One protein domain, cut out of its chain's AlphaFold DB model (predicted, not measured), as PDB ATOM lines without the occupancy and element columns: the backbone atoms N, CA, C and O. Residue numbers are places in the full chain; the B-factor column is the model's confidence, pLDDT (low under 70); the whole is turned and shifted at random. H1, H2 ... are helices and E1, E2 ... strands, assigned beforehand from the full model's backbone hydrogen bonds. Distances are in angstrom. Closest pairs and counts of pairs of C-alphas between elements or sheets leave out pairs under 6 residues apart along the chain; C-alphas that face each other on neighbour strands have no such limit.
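AT A GLANCE: This is residues 4 to 135 of the 141 residues of an uncharacterized protein of Blautia sp. CAG:37 (UniProt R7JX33). What is the shape? With little regular structure, it sets the twisted sheet E1-E7-E3-E6 and the hairpin E4-E5 toward one end, then the small sheet E2-E9-E8, then H1 beyond. What makes it up? The 132 printed residues, mostly strand, have nine strands, antiparallel in their sheets, with H1 between E7 and E8; 52 are in named elements. The whole is compact, radius of gyration of the C-alphas 14.3 A, spanning 41 by 34 by 24 A.

IN THESE COORDINATES: Where are the elements? E1 is residues 4 to 10, from C-alpha 4 at (128.493, 122.427, 132.970); E2 17 to 20, E3 25 to 29, E4 33 to 39, E5 55 to 59, E6 64 to 67, E7 84 to 91, H1 106 to 109, E8 111 to 113, E9 116 to 120, to C-alpha 120 at (118.621, 122.671, 156.202). How long is E7? It is 22.3 A.

HOW THE PARTS SIT: Which N and O are within hydrogen-bond range? N 6 and O 88 of E1 and E7, 2.9 A, and N 35 and O 57 of E4 and E5, 3.0 A, are among them. Where is H1? It only just is on the sheet E2-E9-E8, with 5 pairs of C-alphas within 10 A, and only grazes it.

THE WHOLE: How large? The farthest C-alphas, Ala 80 and Glu 102, are 43.2 A apart. Any cut or low confidence? The printed part has no cut; no printed residue is under 70.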
ATOM      1  N   GLN A   4     127.559 121.452 132.426       98.06
ATOM      2  CA  GLN A   4     128.493 122.427 132.970       98.06
ATOM      3  C   GLN A   4     129.384 121.743 134.010       98.06
ATOM      4  O   GLN A   4     128.912 120.958 134.828       98.06
ATOM      5  N   ILE A   5     130.680 122.047 133.950       98.25
ATOM      6  CA  ILE A   5     131.689 121.541 134.882       98.25
ATOM      7  C   ILE A   5     132.108 122.704 135.779       98.25
ATOM      8  O   ILE A   5     132.450 123.780 135.281       98.25
ATOM      9  N   GLY A   6     132.064 122.490 137.087       97.81
ATOM     10  CA  GLY A   6     132.467 123.451 138.107       97.81
ATOM     11  C   GLY A   6     133.287 122.792 139.210       97.81
ATOM     12  O   GLY A   6     133.686 121.633 139.105       97.81
ATOM     13  N   TYR A   7     133.543 123.541 140.279       97.38
ATOM     14  CA  TYR A   7     134.193 123.021 141.476       97.38
ATOM     15  C   TYR A   7     133.420 123.427 142.730       97.38
ATOM     16  O   TYR A   7     132.905 124.542 142.817       97.38
ATOM     17  N   CYS A   8     133.395 122.532 143.711       97.88
ATOM     18  CA  CYS A   8     132.942 122.792 145.069       97.88
ATOM     19  C   CYS A   8     134.132 122.547 145.999       97.88
ATOM     20  O   CYS A   8     134.624 121.423 146.112       97.88
ATOM     21  N   ASN A   9     134.628 123.616 146.620       98.06
ATOM     22  CA  ASN A   9     135.793 123.583 147.499       98.06
ATOM     23  C   ASN A   9     135.446 124.308 148.797       98.06
ATOM     24  O   ASN A   9     134.859 125.390 148.752       98.06
ATOM     25  N   GLY A  10     135.866 123.775 149.939       97.25
ATOM     26  CA  GLY A  10     135.590 124.432 151.211       97.25
ATOM     27  C   GLY A  10     136.025 123.642 152.434       97.25
ATOM     28  O   GLY A  10     136.803 122.693 152.352       97.25
ATOM     29  N   HIS A  11     135.497 124.065 153.578       97.38
ATOM     30  CA  HIS A  11     135.642 123.391 154.862       97.38
ATOM     31  C   HIS A  11     134.244 123.116 155.401       97.38
ATOM     32  O   HIS A  11     133.471 124.047 155.622       97.38
ATOM     33  N   ASN A  12     133.922 121.846 155.594       97.12
ATOM     34  CA  ASN A  12     132.669 121.416 156.184       97.12
ATOM     35  C   ASN A  12     132.918 120.158 157.013       97.12
ATOM     36  O   ASN A  12     133.728 119.303 156.664       97.12
ATOM     37  N   HIS A  13     132.208 120.059 158.124       96.81
ATOM     38  CA  HIS A  13     132.282 118.918 159.028       96.81
ATOM     39  C   HIS A  13     130.904 118.454 159.484       96.81
ATOM     40  O   HIS A  13     130.844 117.536 160.291       96.81
ATOM     41  N   LEU A  14     129.840 119.114 159.014       97.75
ATOM     42  CA  LEU A  14     128.486 118.991 159.530       97.75
ATOM     43  C   LEU A  14     127.482 118.745 158.399       97.75
ATOM     44  O   LEU A  14     127.655 119.238 157.278       97.75
ATOM     45  N   LEU A  15     126.383 118.068 158.722       98.00
ATOM     46  CA  LEU A  15     125.200 117.943 157.873       98.00
ATOM     47  C   LEU A  15     124.308 119.194 157.974       98.00
ATOM     48  O   LEU A  15     123.143 119.146 158.360       98.00
ATOM     49  N   ASN A  16     124.865 120.348 157.614       98.12
ATOM     50  CA  ASN A  16     124.147 121.622 157.703       98.12
ATOM     51  C   ASN A  16     122.933 121.703 156.764       98.12
ATOM     52  O   ASN A  16     122.013 122.483 157.013       98.12
ATOM     53  N   ALA A  17     122.935 120.920 155.691       98.44
ATOM     54  CA  ALA A  17     121.810 120.772 154.789       98.44
ATOM     55  C   ALA A  17     121.892 119.441 154.039       98.44
ATOM     56  O   ALA A  17     122.899 118.735 154.119       98.44
ATOM     57  N   VAL A  18     120.829 119.144 153.301       98.38
ATOM     58  CA  VAL A  18     120.779 118.174 152.214       98.38
ATOM     59  C   VAL A  18     120.101 118.818 151.012       98.38
ATOM     60  O   VAL A  18     119.149 119.583 151.158       98.38
ATOM     61  N   GLU A  19     120.593 118.498 149.828       98.25
ATOM     62  CA  GLU A  19     120.068 118.906 148.541       98.25
ATOM     63  C   GLU A  19     119.911 117.718 147.596       98.25
ATOM     64  O   GLU A  19     120.482 116.643 147.802       98.25
ATOM     65  N   TYR A  20     119.094 117.934 146.573       98.31
ATOM     66  CA  TYR A  20     118.897 117.017 145.463       98.31
ATOM     67  C   TYR A  20     118.541 117.785 144.187       98.31
ATOM     68  O   TYR A  20     118.139 118.955 144.215       98.31
ATOM     69  N   HIS A  21     118.704 117.101 143.057       97.81
ATOM     70  CA  HIS A  21     118.519 117.621 141.706       97.81
ATOM     71  C   HIS A  21     117.603 116.674 140.923       97.81
ATOM     72  O   HIS A  21     117.491 115.496 141.256       97.81
ATOM     73  N   ARG A  22     116.966 117.137 139.843       95.31
ATOM     74  CA  ARG A  22     116.165 116.263 138.957       95.31
ATOM     75  C   ARG A  22     117.006 115.467 137.961       95.31
ATOM     76  O   ARG A  22     116.460 114.763 137.117       95.31
ATOM     77  N   ASP A  23     118.322 115.538 138.110       96.12
ATOM     78  CA  ASP A  23     119.323 114.860 137.303       96.12
ATOM     79  C   ASP A  23     120.450 114.364 138.214       96.12
ATOM     80  O   ASP A  23     120.654 114.903 139.301       96.12
ATOM     81  N   SER A  24     121.203 113.355 137.774       96.56
ATOM     82  CA  SER A  24     122.392 112.920 138.505       96.56
ATOM     83  C   SER A  24     123.489 113.996 138.502       96.56
ATOM     84  O   SER A  24     123.705 114.690 137.504       96.56
ATOM     85  N   GLU A  25     124.236 114.065 139.599       98.31
ATOM     86  CA  GLU A  25     125.476 114.830 139.738       98.31
ATOM     87  C   GLU A  25     126.676 113.886 139.613       98.31
ATOM     88  O   GLU A  25     126.729 112.848 140.274       98.31
ATOM     89  N   ILE A  26     127.670 114.230 138.789       98.56
ATOM     90  CA  ILE A  26     128.954 113.516 138.797       98.56
ATOM     91  C   ILE A  26     129.946 114.296 139.646       98.56
ATOM     92  O   ILE A  26     130.263 115.446 139.338       98.56
ATOM     93  N   ASN A  27     130.490 113.625 140.657       98.69
ATOM     94  CA  ASN A  27     131.513 114.168 141.537       98.69
ATOM     95  C   ASN A  27     132.850 113.477 141.302       98.69
ATOM     96  O   ASN A  27     132.939 112.250 141.287       98.69
ATOM     97  N   ILE A  28     133.906 114.275 141.144       98.75
ATOM     98  CA  ILE A  28     135.287 113.795 141.049       98.75
ATOM     99  C   ILE A  28     136.055 114.368 142.235       98.75
ATOM    100  O   ILE A  28     136.325 115.572 142.307       98.75
ATOM    101  N   ALA A  29     136.412 113.493 143.167       98.62
ATOM    102  CA  ALA A  29     137.142 113.864 144.368       98.62
ATOM    103  C   ALA A  29     138.582 114.264 144.010       98.62
ATOM    104  O   ALA A  29     139.363 113.448 143.524       98.62
ATOM    105  N   VAL A  30     138.954 115.522 144.249       98.56
ATOM    106  CA  VAL A  30     140.337 116.008 144.065       98.56
ATOM    107  C   VAL A  30     141.161 115.788 145.337       98.56
ATOM    108  O   VAL A  30     142.373 115.598 145.276       98.56
ATOM    109  N   THR A  31     140.500 115.785 146.490       98.50
ATOM    110  CA  THR A  31     141.034 115.356 147.789       98.50
ATOM    111  C   THR A  31     140.152 114.248 148.344       98.50
ATOM    112  O   THR A  31     138.996 114.147 147.941       98.50
ATOM    113  N   ASP A  32     140.643 113.498 149.331       98.44
ATOM    114  CA  ASP A  32     139.766 112.656 150.145       98.44
ATOM    115  C   ASP A  32     138.654 113.528 150.741       98.44
ATOM    116  O   ASP A  32     138.911 114.597 151.317       98.44
ATOM    117  N   LEU A  33     137.414 113.100 150.557       98.31
ATOM    118  CA  LEU A  33     136.230 113.810 151.022       98.31
ATOM    119  C   LEU A  33     135.204 112.814 151.543       98.31
ATOM    120  O   LEU A  33     135.223 111.640 151.177       98.31
ATOM    121  N   ILE A  34     134.321 113.277 152.417       98.69
ATOM    122  CA  ILE A  34     133.218 112.472 152.933       98.69
ATOM    123  C   ILE A  34     131.915 113.058 152.409       98.69
ATOM    124  O   ILE A  34     131.677 114.258 152.550       98.69
ATOM    125  N   LEU A  35     131.059 112.219 151.836       98.62
ATOM    126  CA  LEU A  35     129.662 112.572 151.606       98.62
ATOM    127  C   LEU A  35     128.797 111.889 152.656       98.62
ATOM    128  O   LEU A  35     128.935 110.692 152.894       98.62
ATOM    129  N   ILE A  36     127.905 112.659 153.270       98.62
ATOM    130  CA  ILE A  36     126.843 112.142 154.127       98.62
ATOM    131  C   ILE A  36     125.609 112.038 153.231       98.62
ATOM    132  O   ILE A  36     125.132 113.057 152.728       98.62
ATOM    133  N   LEU A  37     125.150 110.815 152.975       98.75
ATOM    134  CA  LEU A  37     124.153 110.506 151.953       98.75
ATOM    135  C   LEU A  37     122.846 110.002 152.560       98.75
ATOM    136  O   LEU A  37     122.846 109.289 153.562       98.75
ATOM    137  N   GLY A  38     121.741 110.348 151.905       98.69
ATOM    138  CA  GLY A  38     120.391 109.916 152.254       98.69
ATOM    139  C   GLY A  38     119.538 109.625 151.026       98.69
ATOM    140  O   GLY A  38     119.992 109.758 149.886       98.69
ATOM    141  N   LYS A  39     118.282 109.242 151.249       98.56
ATOM    142  CA  LYS A  39     117.320 108.944 150.180       98.56
ATOM    143  C   LYS A  39     116.258 110.027 150.122       98.56
ATOM    144  O   LYS A  39     115.607 110.289 151.123       98.56
ATOM    145  N   GLU A  40     116.021 110.605 148.952       98.00
ATOM    146  CA  GLU A  40     114.957 111.602 148.756       98.00
ATOM    147  C   GLU A  40     113.591 111.074 149.231       98.00
ATOM    148  O   GLU A  40     112.819 111.803 149.843       98.00
ATOM    149  N   GLN A  41     113.325 109.778 149.043       97.75
ATOM    150  CA  GLN A  41     112.064 109.128 149.424       97.75
ATOM    151  C   GLN A  41     111.815 109.073 150.937       97.75
ATOM    152  O   GLN A  41     110.710 108.738 151.357       97.75
ATOM    153  N   ASP A  42     112.833 109.347 151.752       98.50
ATOM    154  CA  ASP A  42     112.700 109.431 153.204       98.50
ATOM    155  C   ASP A  42     112.288 110.840 153.680       98.50
ATOM    156  O   ASP A  42     112.037 111.005 154.878       98.50
ATOM    157  N   ILE A  43     112.182 111.829 152.774       98.31
ATOM    158  CA  ILE A  43     111.557 113.132 153.053       98.31
ATOM    159  C   ILE A  43     110.054 112.929 153.250       98.31
ATOM    160  O   ILE A  43     109.367 112.329 152.424       98.31
ATOM    161  N   THR A  44     109.538 113.443 154.359       97.94
ATOM    162  CA  THR A  44     108.119 113.356 154.712       97.94
ATOM    163  C   THR A  44     107.283 114.431 154.012       97.94
ATOM    164  O   THR A  44     107.796 115.446 153.541       97.94
ATOM    165  N   GLU A  45     105.961 114.242 153.987       94.94
ATOM    166  CA  GLU A  45     105.012 115.195 153.387       94.94
ATOM    167  C   GLU A  45     105.048 116.593 154.036       94.94
ATOM    168  O   GLU A  45     104.715 117.575 153.382       94.94
ATOM    169  N   ASP A  46     105.475 116.701 155.300       96.06
ATOM    170  CA  ASP A  46     105.670 117.965 156.024       96.06
ATOM    171  C   ASP A  46     107.086 118.548 155.867       96.06
ATOM    172  O   ASP A  46     107.504 119.393 156.663       96.06
ATOM    173  N   HIS A  47     107.821 118.117 154.836       97.38
ATOM    174  CA  HIS A  47     109.156 118.607 154.496       97.38
ATOM    175  C   HIS A  47     110.180 118.410 155.618       97.38
ATOM    176  O   HIS A  47     110.975 119.301 155.927       97.38
ATOM    177  N   THR A  48     110.176 117.228 156.235       98.50
ATOM    178  CA  THR A  48     111.165 116.866 157.253       98.50
ATOM    179  C   THR A  48     111.974 115.642 156.858       98.50
ATOM    180  O   THR A  48     111.545 114.822 156.048       98.50
ATOM    181  N   TYR A  49     113.177 115.534 157.418       98.75
ATOM    182  CA  TYR A  49     114.071 114.406 157.186       98.75
ATOM    183  C   TYR A  49     114.782 114.013 158.481       98.75
ATOM    184  O   TYR A  49     115.370 114.865 159.142       98.75
ATOM    185  N   ASP A  50     114.752 112.732 158.839       98.69
ATOM    186  CA  ASP A  50     115.433 112.202 160.026       98.69
ATOM    187  C   ASP A  50     116.919 111.955 159.734       98.69
ATOM    188  O   ASP A  50     117.268 111.056 158.962       98.69
ATOM    189  N   SER A  51     117.806 112.737 160.358       98.56
ATOM    190  CA  SER A  51     119.249 112.643 160.132       98.56
ATOM    191  C   SER A  51     119.827 111.279 160.511       98.56
ATOM    192  O   SER A  51     120.834 110.883 159.929       98.56
ATOM    193  N   SER A  52     119.169 110.501 161.380       98.44
ATOM    194  CA  SER A  52     119.626 109.153 161.745       98.44
ATOM    195  C   SER A  52     119.592 108.146 160.586       98.44
ATOM    196  O   SER A  52     120.228 107.096 160.669       98.44
ATOM    197  N   LYS A  53     118.887 108.462 159.491       98.56
ATOM    198  CA  LYS A  53     118.846 107.646 158.267       98.56
ATOM    199  C   LYS A  53     120.027 107.890 157.325       98.56
ATOM    200  O   LYS A  53     120.124 107.224 156.296       98.56
ATOM    201  N   MET A  54     120.873 108.874 157.620       98.44
ATOM    202  CA  MET A  54     122.006 109.221 156.770       98.44
ATOM    203  C   MET A  54     123.203 108.307 157.028       98.44
ATOM    204  O   MET A  54     123.462 107.902 158.160       98.44
ATOM    205  N   GLU A  55     123.992 108.061 155.987       98.31
ATOM    206  CA  GLU A  55     125.226 107.283 156.077       98.31
ATOM    207  C   GLU A  55     126.400 108.059 155.469       98.31
ATOM    208  O   GLU A  55     126.275 108.691 154.420       98.31
ATOM    209  N   ALA A  56     127.545 108.043 156.151       98.25
ATOM    210  CA  ALA A  56     128.746 108.745 155.720       98.25
ATOM    211  C   ALA A  56     129.676 107.815 154.930       98.25
ATOM    212  O   ALA A  56     130.060 106.748 155.406       98.25
ATOM    213  N   PHE A  57     130.101 108.264 153.752       98.50
ATOM    214  CA  PHE A  57     130.987 107.524 152.861       98.50
ATOM    215  C   PHE A  57     132.274 108.298 152.621       98.50
ATOM    216  O   PHE A  57     132.250 109.430 152.135       98.50
ATOM    217  N   LEU A  58     133.408 107.662 152.919       98.50
ATOM    218  CA  LEU A  58     134.712 108.150 152.491       98.50
ATOM    219  C   LEU A  58     134.870 107.920 150.986       98.50
ATOM    220  O   LEU A  58     134.768 106.790 150.508       98.50
ATOM    221  N   ILE A  59     135.187 108.986 150.262       98.62
ATOM    222  CA  ILE A  59     135.472 108.968 148.833       98.62
ATOM    223  C   ILE A  59     136.943 109.359 148.662       98.62
ATOM    224  O   ILE A  59     137.295 110.528 148.862       98.62
ATOM    225  N   PRO A  60     137.821 108.397 148.323       98.56
ATOM    226  CA  PRO A  60     139.239 108.671 148.124       98.56
ATOM    227  C   PRO A  60     139.492 109.623 146.950       98.56
ATOM    228  O   PRO A  60     138.782 109.582 145.940       98.56
ATOM    229  N   ALA A  61     140.549 110.426 147.042       98.62
ATOM    230  CA  ALA A  61     141.013 111.282 145.958       98.62
ATOM    231  C   ALA A  61     141.220 110.486 144.656       98.62
ATOM    232  O   ALA A  61     141.756 109.377 144.651       98.62
ATOM    233  N   GLY A  62     140.801 111.067 143.533       98.50
ATOM    234  CA  GLY A  62     140.805 110.433 142.214       98.50
ATOM    235  C   GLY A  62     139.571 109.575 141.921       98.50
ATOM    236  O   GLY A  62     139.413 109.122 140.787       98.50
ATOM    237  N   THR A  63     138.675 109.371 142.892       98.81
ATOM    238  CA  THR A  63     137.430 108.622 142.680       98.81
ATOM    239  C   THR A  63     136.399 109.488 141.963       98.81
ATOM    240  O   THR A  63     136.174 110.642 142.334       98.81
ATOM    241  N   THR A  64     135.757 108.916 140.944       98.69
ATOM    242  CA  THR A  64     134.565 109.485 140.303       98.69
ATOM    243  C   THR A  64     133.342 108.726 140.789       98.69
ATOM    244  O   THR A  64     133.345 107.495 140.770       98.69
ATOM    245  N   ILE A  65     132.309 109.449 141.200       98.62
ATOM    246  CA  ILE A  65     131.025 108.882 141.608       98.62
ATOM    247  C   ILE A  65     129.888 109.551 140.845       98.62
ATOM    248  O   ILE A  65     129.977 110.722 140.474       98.62
ATOM    249  N   GLU A  66     128.811 108.802 140.656       98.44
ATOM    250  CA  GLU A  66     127.511 109.343 140.285       98.44
ATOM    251  C   GLU A  66     126.650 109.428 141.547       98.44
ATOM    252  O   GLU A  66     126.453 108.433 142.244       98.44
ATOM    253  N   VAL A  67     126.155 110.623 141.841       98.50
ATOM    254  CA  VAL A  67     125.134 110.870 142.852       98.50
ATOM    255  C   VAL A  67     123.806 110.924 142.112       98.50
ATOM    256  O   VAL A  67     123.566 111.838 141.324       98.50
ATOM    257  N   TYR A  68     122.964 109.907 142.300       98.31
ATOM    258  CA  TYR A  68     121.687 109.828 141.596       98.31
ATOM    259  C   TYR A  68     120.762 110.979 141.999       98.31
ATOM    260  O   TYR A  68     120.824 111.464 143.126       98.31
ATOM    261  N   ALA A  69     119.845 111.351 141.103       97.69
ATOM    262  CA  ALA A  69     118.838 112.391 141.349       97.69
ATOM    263  C   ALA A  69     118.079 112.209 142.684       97.69
ATOM    264  O   ALA A  69     117.731 113.180 143.344       97.69
ATOM    265  N   THR A  70     117.880 110.957 143.110       97.38
ATOM    266  CA  THR A  70     117.171 110.599 144.348       97.38
ATOM    267  C   THR A  70     118.071 110.485 145.583       97.38
ATOM    268  O   THR A  70     117.639 109.979 146.623       97.38
ATOM    269  N   THR A  71     119.349 110.843 145.476       98.69
ATOM    270  CA  THR A  71     120.307 110.792 146.580       98.69
ATOM    271  C   THR A  71     120.433 112.172 147.203       98.69
ATOM    272  O   THR A  71     120.916 113.112 146.575       98.69
ATOM    273  N   LEU A  72     120.053 112.273 148.471       98.75
ATOM    274  CA  LEU A  72     120.305 113.463 149.270       98.75
ATOM    275  C   LEU A  72     121.793 113.560 149.576       98.75
ATOM    276  O   LEU A  72     122.405 112.585 150.014       98.75
ATOM    277  N   HIS A  73     122.362 114.733 149.350       98.62
ATOM    278  CA  HIS A  73     123.773 115.029 149.582       98.62
ATOM    279  C   HIS A  73     123.937 116.514 149.898       98.62
ATOM    280  O   HIS A  73     122.990 117.276 149.805       98.62
ATOM    281  N   TYR A  74     125.119 116.958 150.302       97.94
ATOM    282  CA  TYR A  74     125.417 118.385 150.443       97.94
ATOM    283  C   TYR A  74     126.911 118.610 150.240       97.94
ATOM    284  O   TYR A  74     127.643 117.668 149.929       97.94
ATOM    285  N   ALA A  75     127.371 119.851 150.430       97.19
ATOM    286  CA  ALA A  75     128.786 120.194 150.398       97.19
ATOM    287  C   ALA A  75     129.623 119.147 151.173       97.19
ATOM    288  O   ALA A  75     129.371 118.942 152.369       97.19
ATOM    289  N   PRO A  76     130.605 118.491 150.521       98.12
ATOM    290  CA  PRO A  76     131.376 117.421 151.138       98.12
ATOM    291  C   PRO A  76     132.003 117.821 152.466       98.12
ATOM    292  O   PRO A  76     132.426 118.958 152.648       98.12
ATOM    293  N   CYS A  77     132.133 116.872 153.384       98.31
ATOM    294  CA  CYS A  77     132.919 117.077 154.587       98.31
ATOM    295  C   CYS A  77     134.408 116.824 154.318       98.31
ATOM    296  O   CYS A  77     134.779 115.898 153.590       98.31
ATOM    297  N   ASN A  78     135.281 117.639 154.911       96.38
ATOM    298  CA  ASN A  78     136.722 117.504 154.720       96.38
ATOM    299  C   ASN A  78     137.343 116.473 155.673       96.38
ATOM    300  O   ASN A  78     137.146 116.539 156.884       96.38
ATOM    301  N   VAL A  79     138.158 115.570 155.112       96.44
ATOM    302  CA  VAL A  79     138.959 114.581 155.860       96.44
ATOM    303  C   VAL A  79     140.184 115.241 156.496       96.44
ATOM    304  O   VAL A  79     140.507 115.004 157.656       96.44
ATOM    305  N   ALA A  80     140.863 116.110 155.744       94.19
ATOM    306  CA  ALA A  80     142.046 116.832 156.197       94.19
ATOM    307  C   ALA A  80     141.728 118.299 156.520       94.19
ATOM    308  O   ALA A  80     140.798 118.892 155.973       94.19
ATOM    309  N   ALA A  81     142.553 118.925 157.365       94.31
ATOM    310  CA  ALA A  81     142.413 120.339 157.732       94.31
ATOM    311  C   ALA A  81     142.536 121.304 156.536       94.31
ATOM    312  O   ALA A  81     142.073 122.436 156.618       94.31
ATOM    313  N   SER A  82     143.117 120.854 155.418       95.62
ATOM    314  CA  SER A  82     143.231 121.609 154.163       95.62
ATOM    315  C   SER A  82     141.903 121.845 153.435       95.62
ATOM    316  O   SER A  82     141.908 122.507 152.398       95.62
ATOM    317  N   GLY A  83     140.792 121.305 153.944       97.44
ATOM    318  CA  GLY A  83     139.489 121.370 153.289       97.44
ATOM    319  C   GLY A  83     139.299 120.261 152.255       97.44
ATOM    320  O   GLY A  83     140.177 119.414 152.064       97.44
ATOM    321  N   PHE A  84     138.139 120.268 151.604       98.12
ATOM    322  CA  PHE A  84     137.810 119.372 150.499       98.12
ATOM    323  C   PHE A  84     137.910 120.111 149.163       98.12
ATOM    324  O   PHE A  84     137.719 121.331 149.087       98.12
ATOM    325  N   LYS A  85     138.177 119.360 148.095       98.62
ATOM    326  CA  LYS A  85     138.065 119.837 146.717       98.62
ATOM    327  C   LYS A  85     137.351 118.792 145.870       98.62
ATOM    328  O   LYS A  85     137.775 117.636 145.836       98.62
ATOM    329  N   CYS A  86     136.301 119.208 145.177       98.62
ATOM    330  CA  CYS A  86     135.496 118.351 144.315       98.62
ATOM    331  C   CYS A  86     135.246 119.046 142.976       98.62
ATOM    332  O   CYS A  86     134.887 120.225 142.948       98.62
ATOM    333  N   VAL A  87     135.424 118.328 141.869       98.75
ATOM    334  CA  VAL A  87     134.875 118.748 140.573       98.75
ATOM    335  C   VAL A  87     133.447 118.233 140.490       98.75
ATOM    336  O   VAL A  87     133.212 117.055 140.744       98.75
ATOM    337  N   VAL A  88     132.529 119.111 140.098       98.50
ATOM    338  CA  VAL A  88     131.097 118.826 139.994       98.50
ATOM    339  C   VAL A  88     130.680 118.940 138.532       98.50
ATOM    340  O   VAL A  88     131.000 119.937 137.874       98.50
ATOM    341  N   VAL A  89     129.970 117.940 138.016       98.56
ATOM    342  CA  VAL A  89     129.389 117.958 136.668       98.56
ATOM    343  C   VAL A  89     127.885 117.772 136.763       98.56
ATOM    344  O   VAL A  89     127.400 116.765 137.270       98.56
ATOM    345  N   LEU A  90     127.164 118.745 136.221       98.12
ATOM    346  CA  LEU A  90     125.709 118.833 136.265       98.12
ATOM    347  C   LEU A  90     125.167 119.325 134.916       98.12
ATOM    348  O   LEU A  90     125.929 119.833 134.079       98.12
ATOM    349  N   PRO A  91     123.847 119.238 134.690       97.94
ATOM    350  CA  PRO A  91     123.189 119.981 133.625       97.94
ATOM    351  C   PRO A  91     123.558 121.468 133.652       97.94
ATOM    352  O   PRO A  91     123.707 122.095 134.705       97.94
ATOM    353  N   LYS A  92     123.708 122.060 132.467       97.75
ATOM    354  CA  LYS A  92     124.064 123.475 132.350       97.75
ATOM    355  C   LYS A  92     123.007 124.360 133.020       97.75
ATOM    356  O   LYS A  92     121.845 124.338 132.622       97.75
ATOM    357  N   GLY A  93     123.445 125.200 133.958       96.75
ATOM    358  CA  GLY A  93     122.585 126.130 134.690       96.75
ATOM    359  C   GLY A  93     122.018 125.602 136.012       96.75
ATOM    360  O   GLY A  93     121.342 126.370 136.689       96.75
ATOM    361  N   THR A  94     122.285 124.357 136.420       97.25
ATOM    362  CA  THR A  94     121.990 123.932 137.801       97.25
ATOM    363  C   THR A  94     122.700 124.860 138.801       97.25
ATOM    364  O   THR A  94     123.788 125.365 138.514       97.25
ATOM    365  N   ASN A  95     122.080 125.106 139.961       96.56
ATOM    366  CA  ASN A  95     122.562 125.970 141.053       96.56
ATOM    367  C   ASN A  95     122.565 127.485 140.791       96.56
ATOM    368  O   ASN A  95     122.909 128.245 141.690       96.56
ATOM    369  N   THR A  96     122.176 127.960 139.608       96.75
ATOM    370  CA  THR A  96     122.002 129.405 139.387       96.75
ATOM    371  C   THR A  96     120.720 129.915 140.038       96.75
ATOM    372  O   THR A  96     119.753 129.156 140.148       96.75
ATOM    373  N   ASP A  97     120.672 131.211 140.334       95.50
ATOM    374  CA  ASP A  97     119.480 131.875 140.860       95.50
ATOM    375  C   ASP A  97     118.222 131.591 140.025       95.50
ATOM    376  O   ASP A  97     118.250 131.493 138.787       95.50
ATOM    377  N   ILE A  98     117.102 131.476 140.733       91.12
ATOM    378  CA  ILE A  98     115.769 131.305 140.172       91.12
ATOM    379  C   ILE A  98     114.811 132.307 140.814       91.12
ATOM    380  O   ILE A  98     114.943 132.659 141.983       91.12
ATOM    381  N   THR A  99     113.836 132.768 140.037       86.94
ATOM    382  CA  THR A  99     112.676 133.493 140.548       86.94
ATOM    383  C   THR A  99     111.466 132.609 140.313       86.94
ATOM    384  O   THR A  99     111.145 132.295 139.169       86.94
ATOM    385  N   LEU A 100     110.842 132.161 141.397       80.94
ATOM    386  CA  LEU A 100     109.570 131.455 141.341       80.94
ATOM    387  C   LEU A 100     108.458 132.490 141.185       80.94
ATOM    388  O   LEU A 100     108.208 133.269 142.102       80.94
ATOM    389  N   GLU A 101     107.827 132.524 140.014       82.19
ATOM    390  CA  GLU A 101     106.674 133.399 139.768       82.19
ATOM    391  C   GLU A 101     105.412 132.862 140.460       82.19
ATOM    392  O   GLU A 101     104.630 133.632 141.013       82.19
ATOM    393  N   GLU A 102     105.247 131.538 140.483       89.12
ATOM    394  CA  GLU A 102     104.120 130.842 141.099       89.12
ATOM    395  C   GLU A 102     104.583 129.493 141.671       89.12
ATOM    396  O   GLU A 102     105.486 128.857 141.127       89.12
ATOM    397  N   LYS A 103     103.974 129.064 142.785       88.50
ATOM    398  CA  LYS A 103     104.145 127.708 143.325       88.50
ATOM    399  C   LYS A 103     103.128 126.778 142.669       88.50
ATOM    400  O   LYS A 103     101.931 127.052 142.707       88.50
ATOM    401  N   HIS A 104     103.594 125.668 142.118       89.81
ATOM    402  CA  HIS A 104     102.780 124.661 141.444       89.81
ATOM    403  C   HIS A 104     102.586 123.399 142.289       89.81
ATOM    404  O   HIS A 104     101.554 122.735 142.165       89.81
ATOM    405  N   THR A 105     103.550 123.061 143.146       93.06
ATOM    406  CA  THR A 105     103.518 121.867 144.000       93.06
ATOM    407  C   THR A 105     103.981 122.182 145.426       93.06
ATOM    408  O   THR A 105     104.704 123.159 145.618       93.06
ATOM    409  N   PRO A 106     103.617 121.366 146.438       92.12
ATOM    410  CA  PRO A 106     104.153 121.524 147.792       92.12
ATOM    411  C   PRO A 106     105.686 121.476 147.834       92.12
ATOM    412  O   PRO A 106     106.314 122.220 148.572       92.12
ATOM    413  N   GLU A 107     106.305 120.658 146.981       94.06
ATOM    414  CA  GLU A 107     107.761 120.538 146.904       94.06
ATOM    415  C   GLU A 107     108.468 121.842 146.500       94.06
ATOM    416  O   GLU A 107     109.637 122.035 146.834       94.06
ATOM    417  N   ASP A 108     107.772 122.774 145.844       94.31
ATOM    418  CA  ASP A 108     108.346 124.077 145.488       94.31
ATOM    419  C   ASP A 108     108.750 124.892 146.729       94.31
ATOM    420  O   ASP A 108     109.545 125.824 146.614       94.31
ATOM    421  N   ASP A 109     108.270 124.520 147.922       94.31
ATOM    422  CA  ASP A 109     108.750 125.050 149.202       94.31
ATOM    423  C   ASP A 109     110.233 124.735 149.452       94.31
ATOM    424  O   ASP A 109     110.919 125.503 150.128       94.31
ATOM    425  N   LEU A 110     110.740 123.633 148.894       96.56
ATOM    426  CA  LEU A 110     112.137 123.216 149.000       96.56
ATOM    427  C   LEU A 110     113.014 123.773 147.876       96.56
ATOM    428  O   LEU A 110     114.238 123.683 147.978       96.56
ATOM    429  N   LEU A 111     112.436 124.334 146.807       96.56
ATOM    430  CA  LEU A 111     113.205 124.802 145.655       96.56
ATOM    431  C   LEU A 111     114.040 126.035 146.025       96.56
ATOM    432  O   LEU A 111     113.524 127.132 146.237       96.56
ATOM    433  N   PHE A 112     115.358 125.853 146.062       96.31
ATOM    434  CA  PHE A 112     116.310 126.850 146.553       96.31
ATOM    435  C   PHE A 112     117.075 127.546 145.422       96.31
ATOM    436  O   PHE A 112     117.409 128.726 145.512       96.31
ATOM    437  N   ALA A 113     117.355 126.820 144.339       96.62
ATOM    438  CA  ALA A 113     117.986 127.347 143.133       96.62
ATOM    439  C   ALA A 113     117.507 126.560 141.905       96.62
ATOM    440  O   ALA A 113     116.776 125.574 142.021       96.62
ATOM    441  N   ARG A 114     117.916 126.970 140.698       96.25
ATOM    442  CA  ARG A 114     117.571 126.233 139.475       96.25
ATOM    443  C   ARG A 114     118.020 124.775 139.594       96.25
ATOM    444  O   ARG A 114     119.212 124.509 139.750       96.25
ATOM    445  N   ASN A 115     117.058 123.861 139.453       96.25
ATOM    446  CA  ASN A 115     117.263 122.416 139.563       96.25
ATOM    447  C   ASN A 115     117.893 121.992 140.903       96.25
ATOM    448  O   ASN A 115     118.725 121.095 140.917       96.25
ATOM    449  N   LYS A 116     117.562 122.660 142.014       97.56
ATOM    450  CA  LYS A 116     118.089 122.342 143.344       97.56
ATOM    451  C   LYS A 116     117.035 122.571 144.415       97.56
ATOM    452  O   LYS A 116     116.605 123.706 144.633       97.56
ATOM    453  N   TRP A 117     116.704 121.500 145.115       98.00
ATOM    454  CA  TRP A 117     115.845 121.510 146.289       98.00
ATOM    455  C   TRP A 117     116.703 121.292 147.526       98.00
ATOM    456  O   TRP A 117     117.700 120.577 147.445       98.00
ATOM    457  N   LEU A 118     116.373 121.942 148.642       98.25
ATOM    458  CA  LEU A 118     117.232 121.968 149.822       98.25
ATOM    459  C   LEU A 118     116.435 121.987 151.130       98.25
ATOM    460  O   LEU A 118     115.544 122.811 151.334       98.25
ATOM    461  N   LEU A 119     116.845 121.118 152.051       98.44
ATOM    462  CA  LEU A 119     116.450 121.108 153.458       98.44
ATOM    463  C   LEU A 119     117.674 121.449 154.301       98.44
ATOM    464  O   LEU A 119     118.741 120.877 154.095       98.44
ATOM    465  N   SER A 120     117.539 122.344 155.272       98.62
ATOM    466  CA  SER A 120     118.621 122.671 156.202       98.62
ATOM    467  C   SER A 120     118.404 122.066 157.582       98.62
ATOM    468  O   SER A 120     117.279 121.771 158.003       98.62
ATOM    469  N   HIS A 121     119.505 121.895 158.309       98.56
ATOM    470  CA  HIS A 121     119.456 121.692 159.746       98.56
ATOM    471  C   HIS A 121     119.164 123.034 160.439       98.56
ATOM    472  O   HIS A 121     119.772 124.040 160.057       98.56
ATOM    473  N   PRO A 122     118.295 123.089 161.469       97.88
ATOM    474  CA  PRO A 122     117.977 124.331 162.180       97.88
ATOM    475  C   PRO A 122     119.211 125.121 162.646       97.88
ATOM    476  O   PRO A 122     119.260 126.339 162.494       97.88
ATOM    477  N   ASP A 123     120.248 124.429 163.126       97.69
ATOM    478  CA  ASP A 123     121.507 125.050 163.575       97.69
ATOM    479  C   ASP A 123     122.291 125.766 162.460       97.69
ATOM    480  O   ASP A 123     123.089 126.664 162.741       97.69
ATOM    481  N   ALA A 124     122.076 125.400 161.192       96.75
ATOM    482  CA  ALA A 124     122.802 125.972 160.062       96.75
ATOM    483  C   ALA A 124     122.315 127.379 159.683       96.75
ATOM    484  O   ALA A 124     123.059 128.126 159.049       96.75
ATOM    485  N   ASN A 125     121.088 127.751 160.072       94.69
ATOM    486  CA  ASN A 125     120.499 129.075 159.836       94.69
ATOM    487  C   ASN A 125     120.597 129.557 158.369       94.69
ATOM    488  O   ASN A 125     120.863 130.731 158.099       94.69
ATOM    489  N   ILE A 126     120.392 128.654 157.402       96.50
ATOM    490  CA  ILE A 126     120.471 128.978 155.971       96.50
ATOM    491  C   ILE A 126     119.210 129.741 155.558       96.50
ATOM    492  O   ILE A 126     118.122 129.173 155.448       96.50
ATOM    493  N   ALA A 127     119.357 131.044 155.319       95.50
ATOM    494  CA  ALA A 127     118.254 131.912 154.923       95.50
ATOM    495  C   ALA A 127     117.578 131.422 153.633       95.50
ATOM    496  O   ALA A 127     118.250 131.079 152.664       95.50
ATOM    497  N   GLY A 128     116.243 131.407 153.626       92.62
ATOM    498  CA  GLY A 128     115.445 130.987 152.469       92.62
ATOM    499  C   GLY A 128     115.295 129.474 152.303       92.62
ATOM    500  O   GLY A 128     114.580 129.050 151.406       92.62
ATOM    501  N   SER A 129     115.924 128.665 153.160       96.31
ATOM    502  CA  SER A 129     115.724 127.214 153.175       96.31
ATOM    503  C   SER A 129     114.647 126.782 154.173       96.31
ATOM    504  O   SER A 129     114.392 127.466 155.169       96.31
ATOM    505  N   VAL A 130     114.062 125.605 153.948       97.44
ATOM    506  CA  VAL A 130     113.211 124.931 154.936       97.44
ATOM    507  C   VAL A 130     114.096 124.205 155.952       97.44
ATOM    508  O   VAL A 130     114.830 123.280 155.602       97.44
ATOM    509  N   ALA A 131     114.014 124.606 157.223       98.06
ATOM    510  CA  ALA A 131     114.732 123.981 158.339       98.06
ATOM    511  C   ALA A 131     114.079 122.645 158.759       98.06
ATOM    512  O   ALA A 131     113.454 122.527 159.822       98.06
ATOM    513  N   GLY A 132     114.161 121.651 157.875       98.00
ATOM    514  CA  GLY A 132     113.436 120.387 157.985       98.00
ATOM    515  C   GLY A 132     114.251 119.189 158.467       98.00
ATOM    516  O   GLY A 132     113.647 118.171 158.809       98.00
ATOM    517  N   ILE A 133     115.584 119.271 158.561       98.62
ATOM    518  CA  ILE A 133     116.376 118.154 159.104       98.62
ATOM    519  C   ILE A 133     116.106 118.034 160.612       98.62
ATOM    520  O   ILE A 133     116.228 119.006 161.361       98.62
ATOM    521  N   LYS A 134     115.700 116.843 161.054       98.56
ATOM    522  CA  LYS A 134     115.403 116.487 162.446       98.56
ATOM    523  C   LYS A 134     116.483 115.559 162.980       98.56
ATOM    524  O   LYS A 134     116.975 114.710 162.246       98.56
ATOM    525  N   GLY A 135     116.780 115.677 164.270       97.88
ATOM    526  CA  GLY A 135     117.801 114.871 164.934       97.88
ATOM    527  C   GLY A 135     119.093 115.651 165.139       97.88
ATOM    528  O   GLY A 135     119.071 116.867 165.304       97.88
TER     529      GLY A 135